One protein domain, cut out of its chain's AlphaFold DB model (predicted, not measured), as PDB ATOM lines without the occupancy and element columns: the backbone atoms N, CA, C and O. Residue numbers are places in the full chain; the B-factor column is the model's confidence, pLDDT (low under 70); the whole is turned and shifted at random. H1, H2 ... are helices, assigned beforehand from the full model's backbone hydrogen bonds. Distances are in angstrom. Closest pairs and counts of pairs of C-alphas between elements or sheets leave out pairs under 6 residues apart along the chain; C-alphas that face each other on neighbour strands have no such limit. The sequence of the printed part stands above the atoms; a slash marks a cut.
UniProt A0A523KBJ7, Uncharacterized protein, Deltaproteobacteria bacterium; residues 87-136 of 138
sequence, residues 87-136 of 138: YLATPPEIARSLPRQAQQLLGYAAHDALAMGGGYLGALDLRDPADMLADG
ATOM      1  N   TYR A  87     105.322 189.068 160.080       92.88
ATOM      2  CA  TYR A  87     105.474 189.852 161.314       92.88
ATOM      3  C   TYR A  87     104.504 191.038 161.393       92.88
ATOM      4  O   TYR A  87     104.108 191.441 162.482       92.88
ATOM      5  N   LEU A  88     104.125 191.609 160.241       95.38
ATOM      6  CA  LEU A  88     103.136 192.689 160.174       95.38
ATOM      7  C   LEU A  88     101.705 192.149 160.098       95.38
ATOM      8  O   LEU A  88     100.793 192.745 160.660       95.38
ATOM      9  N   ALA A  89     101.505 191.036 159.389       95.56
ATOM     10  CA  ALA A  89     100.187 190.428 159.228       95.56
ATOM     11  C   ALA A  89      99.718 189.675 160.486       95.56
ATOM     12  O   ALA A  89      98.522 189.574 160.740       95.56
ATOM     13  N   THR A  90     100.649 189.117 161.260       96.88
ATOM     14  CA  THR A  90     100.403 188.351 162.489       96.88
ATOM     15  C   THR A  90     101.365 188.833 163.578       96.88
ATOM     16  O   THR A  90     102.360 188.163 163.836       96.88
ATOM     17  N   PRO A  91     101.105 190.000 164.195       96.56
ATOM     18  CA  PRO A  91     101.996 190.596 165.190       96.56
ATOM     19  C   PRO A  91     102.132 189.727 166.461       96.56
ATOM     20  O   PRO A  91     101.332 188.802 166.663       96.56
ATOM     21  N   PRO A  92     103.137 189.993 167.329       96.56
ATOM     22  CA  PRO A  92     103.492 189.126 168.459       96.56
ATOM     23  C   PRO A  92     102.320 188.755 169.378       96.56
ATOM     24  O   PRO A  92     102.213 187.608 169.812       96.56
ATOM     25  N   GLU A  93     101.405 189.689 169.632       95.50
ATOM     26  CA  GLU A  93     100.212 189.482 170.454       95.50
ATOM     27  C   GLU A  93      99.251 188.432 169.878       95.50
ATOM     28  O   GLU A  93      98.607 187.706 170.637       95.50
ATOM     29  N   ILE A  94      99.188 188.296 168.547       96.88
ATOM     30  CA  ILE A  94      98.418 187.244 167.875       96.88
ATOM     31  C   ILE A  94      99.246 185.963 167.823       96.88
ATOM     32  O   ILE A  94      98.754 184.898 168.206       96.88
ATOM     33  N   ALA A  95     100.510 186.056 167.398       97.38
ATOM     34  CA  ALA A  95     101.395 184.906 167.225       97.38
ATOM     35  C   ALA A  95     101.547 184.084 168.515       97.38
ATOM     36  O   ALA A  95     101.528 182.854 168.474       97.38
ATOM     37  N   ARG A  96     101.597 184.749 169.676       96.44
ATOM     38  CA  ARG A  96     101.691 184.102 170.994       96.44
ATOM     39  C   ARG A  96     100.541 183.134 171.285       96.44
ATOM     40  O   ARG A  96     100.730 182.168 172.018       96.44
ATOM     41  N   SER A  97      99.361 183.371 170.709       96.38
ATOM     42  CA  SER A  97      98.189 182.501 170.879       96.38
ATOM     43  C   SER A  97      98.215 181.246 169.995       96.38
ATOM     44  O   SER A  97      97.423 180.327 170.200       96.38
ATOM     45  N   LEU A  98      99.115 181.196 169.008       97.44
ATOM     46  CA  LEU A  98      99.205 180.099 168.051       97.44
ATOM     47  C   LEU A  98     100.042 178.934 168.598       97.44
ATOM     48  O   LEU A  98     100.924 179.141 169.432       97.44
ATOM     49  N   PRO A  99      99.850 177.704 168.086       97.75
ATOM     50  CA  PRO A  99     100.761 176.601 168.364       97.75
ATOM     51  C   PRO A  99     102.203 176.949 167.978       97.75
ATOM     52  O   PRO A  99     102.437 177.596 166.955       97.75
ATOM     53  N   ARG A 100     103.182 176.442 168.737       96.06
ATOM     54  CA  ARG A 100     104.618 176.705 168.515       96.06
ATOM     55  C   ARG A 100     105.060 176.477 167.066       96.06
ATOM     56  O   ARG A 100     105.808 177.276 166.520       96.06
ATOM     57  N   GLN A 101     104.556 175.425 166.421       96.19
ATOM     58  CA  GLN A 101     104.876 175.141 165.022       96.19
ATOM     59  C   GLN A 101     104.378 176.238 164.067       96.19
ATOM     60  O   GLN A 101     105.081 176.601 163.131       96.19
ATOM     61  N   ALA A 102     103.189 176.799 164.302       96.50
ATOM     62  CA  ALA A 102     102.668 177.896 163.491       96.50
ATOM     63  C   ALA A 102     103.476 179.186 163.707       96.50
ATOM     64  O   ALA A 102     103.785 179.869 162.738       96.50
ATOM     65  N   GLN A 103     103.895 179.472 164.947       97.06
ATOM     66  CA  GLN A 103     104.812 180.584 165.240       97.06
ATOM     67  C   GLN A 103     106.106 180.455 164.421       97.06
ATOM     68  O   GLN A 103     106.503 181.393 163.733       97.06
ATOM     69  N   GLN A 104     106.718 179.265 164.434       95.50
ATOM     70  CA  GLN A 104     107.933 178.964 163.671       95.50
ATOM     71  C   GLN A 104     107.731 179.160 162.162       95.50
ATOM     72  O   GLN A 104     108.555 179.798 161.512       95.50
ATOM     73  N   LEU A 105     106.624 178.656 161.605       94.81
ATOM     74  CA  LEU A 105     106.308 178.798 160.179       94.81
ATOM     75  C   LEU A 105     106.079 180.255 159.753       94.81
ATOM     76  O   LEU A 105     106.406 180.611 158.625       94.81
ATOM     77  N   LEU A 106     105.559 181.095 160.650       95.75
ATOM     78  CA  LEU A 106     105.364 182.530 160.419       95.75
ATOM     79  C   LEU A 106     106.658 183.352 160.559       95.75
ATOM     80  O   LEU A 106     106.624 184.569 160.402       95.75
ATOM     81  N   GLY A 107     107.794 182.709 160.841       95.38
ATOM     82  CA  GLY A 107     109.098 183.361 160.954       95.38
ATOM     83  C   GLY A 107     109.490 183.745 162.379       95.38
ATOM     84  O   GLY A 107     110.601 184.214 162.587       95.38
ATOM     85  N   TYR A 108     108.659 183.485 163.392       96.94
ATOM     86  CA  TYR A 108     109.018 183.765 164.787       96.94
ATOM     87  C   TYR A 108     110.074 182.811 165.350       96.94
ATOM     88  O   TYR A 108     110.188 182.714 166.553       96.94
ATOM     89  N   ALA A 109     110.849 182.099 164.540       95.62
ATOM     90  CA  ALA A 109     111.921 181.246 165.029       95.62
ATOM     91  C   ALA A 109     113.200 181.472 164.248       95.62
ATOM     92  O   ALA A 109     113.172 181.796 163.057       95.62
ATOM     93  N   ALA A 110     114.325 181.271 164.927       96.12
ATOM     94  CA  ALA A 110     115.609 181.389 164.277       96.12
ATOM     95  C   ALA A 110     115.842 180.188 163.348       96.12
ATOM     96  O   ALA A 110     115.549 179.035 163.675       96.12
ATOM     97  N   HIS A 111     116.413 180.449 162.177       95.50
ATOM     98  CA  HIS A 111     117.002 179.406 161.352       95.50
ATOM     99  C   HIS A 111     118.409 179.108 161.875       95.50
ATOM    100  O   HIS A 111     119.323 179.907 161.666       95.50
ATOM    101  N   ASP A 112     118.573 177.964 162.541       95.25
ATOM    102  CA  ASP A 112     119.867 177.472 163.016       95.25
ATOM    103  C   ASP A 112     120.447 176.420 162.064       95.25
ATOM    104  O   ASP A 112     119.973 175.285 161.991       95.25
ATOM    105  N   ALA A 113     121.492 176.807 161.334       94.81
ATOM    106  CA  ALA A 113     122.266 175.909 160.485       94.81
ATOM    107  C   ALA A 113     123.737 175.792 160.919       94.81
ATOM    108  O   ALA A 113     124.565 175.318 160.136       94.81
ATOM    109  N   LEU A 114     124.083 176.187 162.152       94.06
ATOM    110  CA  LEU A 114     125.475 176.258 162.621       94.06
ATOM    111  C   LEU A 114     126.198 174.907 162.529       94.06
ATOM    112  O   LEU A 114     127.337 174.839 162.067       94.06
ATOM    113  N   ALA A 115     125.520 173.816 162.894       95.25
ATOM    114  CA  ALA A 115     126.079 172.461 162.835       95.25
ATOM    115  C   ALA A 115     126.456 172.007 161.411       95.25
ATOM    116  O   ALA A 115     127.249 171.083 161.248       95.25
ATOM    117  N   MET A 116     125.904 172.657 160.382       93.31
ATOM    118  CA  MET A 116     126.183 172.376 158.971       93.31
ATOM    119  C   MET A 116     127.031 173.475 158.310       93.31
ATOM    120  O   MET A 116     127.093 173.550 157.085       93.31
ATOM    121  N   GLY A 117     127.669 174.344 159.105       93.69
ATOM    122  CA  GLY A 117     128.464 175.470 158.604       93.69
ATOM    123  C   GLY A 117     127.632 176.606 157.999       93.69
ATOM    124  O   GLY A 117     128.180 177.459 157.303       93.69
ATOM    125  N   GLY A 118     126.318 176.609 158.233       91.94
ATOM    126  CA  GLY A 118     125.414 177.684 157.842       91.94
ATOM    127  C   GLY A 118     125.345 178.811 158.876       91.94
ATOM    128  O   GLY A 118     126.064 178.822 159.874       91.94
ATOM    129  N   GLY A 119     124.467 179.781 158.621       91.12
ATOM    130  CA  GLY A 119     124.237 180.916 159.516       91.12
ATOM    131  C   GLY A 119     123.197 180.641 160.606       91.12
ATOM    132  O   GLY A 119     122.432 179.681 160.529       91.12
ATOM    133  N   TYR A 120     123.152 181.545 161.588       94.44
ATOM    134  CA  TYR A 120     122.064 181.677 162.558       94.44
ATOM    135  C   TYR A 120     121.276 182.946 162.215       94.44
ATOM    136  O   TYR A 120     121.786 184.057 162.373       94.44
ATOM    137  N   LEU A 121     120.084 182.787 161.637       95.31
ATOM    138  CA  LEU A 121     119.324 183.881 161.020       95.31
ATOM    139  C   LEU A 121     117.970 184.063 161.704       95.31
ATOM    140  O   LEU A 121     117.379 183.097 162.170       95.31
ATOM    141  N   GLY A 122     117.461 185.297 161.729       94.38
ATOM    142  CA  GLY A 122     116.147 185.597 162.316       94.38
ATOM    143  C   GLY A 122     116.133 185.689 163.845       94.38
ATOM    144  O   GLY A 122     115.063 185.706 164.438       94.38
ATOM    145  N   ALA A 123     117.301 185.762 164.488       95.62
ATOM    146  CA  ALA A 123     117.405 185.988 165.926       95.62
ATOM    147  C   ALA A 123     117.094 187.444 166.306       95.62
ATOM    148  O   ALA A 123     117.424 188.370 165.560       95.62
ATOM    149  N   LEU A 124     116.551 187.639 167.507       95.50
ATOM    150  CA  LEU A 124     116.412 188.944 168.152       95.50
ATOM    151  C   LEU A 124     117.206 188.924 169.458       95.50
ATOM    152  O   LEU A 124     117.071 187.988 170.240       95.50
ATOM    153  N   ASP A 125     118.090 189.901 169.665       95.31
ATOM    154  CA  ASP A 125     118.992 189.954 170.827       95.31
ATOM    155  C   ASP A 125     119.779 188.647 171.065       95.31
ATOM    156  O   ASP A 125     120.019 188.238 172.199       95.31
ATOM    157  N   LEU A 126     120.186 187.981 169.971       94.06
ATOM    158  CA  LEU A 126     120.857 186.667 169.959       94.06
ATOM    159  C   LEU A 126     120.029 185.516 170.562       94.06
ATOM    160  O   LEU A 126     120.586 184.495 170.963       94.06
ATOM    161  N   ARG A 127     118.704 185.665 170.608       95.69
ATOM    162  CA  ARG A 127     117.751 184.667 171.101       95.69
ATOM    163  C   ARG A 127     116.786 184.245 169.994       95.69
ATOM    164  O   ARG A 127     116.560 184.983 169.032       95.69
ATOM    165  N   ASP A 128     116.200 183.061 170.155       96.56
ATOM    166  CA  ASP A 128     115.122 182.582 169.292       96.56
ATOM    167  C   ASP A 128     113.819 183.342 169.621       96.56
ATOM    168  O   ASP A 128     113.360 183.288 170.771       96.56
ATOM    169  N   PRO A 129     113.196 184.050 168.657       96.81
ATOM    170  CA  PRO A 129     112.001 184.841 168.940       96.81
ATOM    171  C   PRO A 129     110.813 184.014 169.448       96.81
ATOM    172  O   PRO A 129     109.955 184.555 170.144       96.81
ATOM    173  N   ALA A 130     110.749 182.711 169.180       96.25
ATOM    174  CA  ALA A 130     109.636 181.892 169.629       96.25
ATOM    175  C   ALA A 130     109.795 181.566 171.116       96.25
ATOM    176  O   ALA A 130     108.796 181.413 171.823       96.25
ATOM    177  N   ASP A 131     111.030 181.484 171.619       96.69
ATOM    178  CA  ASP A 131     111.289 181.394 173.061       96.69
ATOM    179  C   ASP A 131     110.936 182.705 173.760       96.69
ATOM    180  O   ASP A 131     110.318 182.682 174.824       96.69
ATOM    181  N   MET A 132     111.234 183.838 173.118       97.06
ATOM    182  CA  MET A 132     110.832 185.160 173.608       97.06
ATOM    183  C   MET A 132     109.303 185.344 173.611       97.06
ATOM    184  O   MET A 132     108.749 185.969 174.515       97.06
ATOM    185  N   LEU A 133     108.581 184.764 172.643       96.56
ATOM    186  CA  LEU A 133     107.114 184.703 172.681       96.56
ATOM    187  C   LEU A 133     106.609 183.885 173.876       96.56
ATOM    188  O   LEU A 133     105.629 184.273 174.514       96.56
ATOM    189  N   ALA A 134     107.254 182.752 174.165       95.56
ATOM    190  CA  ALA A 134     106.829 181.820 175.207       95.56
ATOM    191  C   ALA A 134     107.058 182.363 176.627       95.56
ATOM    192  O   ALA A 134     106.196 182.189 177.489       95.56
ATOM    193  N   ASP A 135     108.189 183.028 176.874       95.75
ATOM    194  CA  ASP A 135     108.487 183.655 178.171       95.75
ATOM    195  C   ASP A 135     107.893 185.065 178.322       95.75
ATOM    196  O   ASP A 135     107.828 185.620 179.419       95.75
ATOM    197  N   GLY A 136     107.413 185.617 177.212       94.38
ATOM    198  CA  GLY A 136     106.720 186.882 177.135       94.38
ATOM    199  C   GLY A 136     107.591 188.122 177.027       94.38
ATOM    200  O   GLY A 136     107.060 189.217 177.201       94.38
TER     201      GLY A 136
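What this domain is: This is residues 87 to 136 of the 138 residues of an uncharacterized protein of Deltaproteobacteria bacterium (UniProt A0A523KBJ7). With little regular structure, three short helices gather at one end, and the link between H2 and H3 makes a narrow loop out to Gly 117 and back. Residues 111 to 112 pair antiparallel with 120 to 121 across this loop. The printed part has 50 residues, 17 in named helices, in the order H1, H2, H3, with no named strand; its class is all helix. It is elongated, 34 by 18 by 18 A, and only just compact, close to loose, with a radius of gyration of the C-alphas of 11.2 A.

How they stand to each other: H3, residues 129 to 135, and H2, residues 100 to 105, form a helical hairpin: they only just touch, with 3 pairs of C-alphas within 8 A, at a shallow tilt of 19 degrees, opposite ways. Their closest C-alphas, of Gln 103 and Ala 130, are 6.7 A apart. H1, residues 92 to 95, is close to but not clearly touching H2 (closest C-alphas Ala 95 and Gln 103, 5.9 A) and H3 (Pro 92 and Leu 133, 7.1 A). Every O i to N i+4 pair is within hydrogen-bond range in H2 and H3; H1 is too short for one.

Where its parts are: H3 spans 9.9 A, ending at C-alpha 135 (108.487, 183.655, 178.171). H2 spans 8.8 A. H1 spans 4.9 A, beginning at C-alpha 92 (103.492, 189.126, 168.459).

The domain as a whole: The C-alphas farthest apart, of Glu 93 and Gly 117, are 33.7 A apart. The H1 to H2 link is tight, the H2 to H3 link long, 23 residues. The printed part has no cut; no printed residue is under 70 in pLDDT.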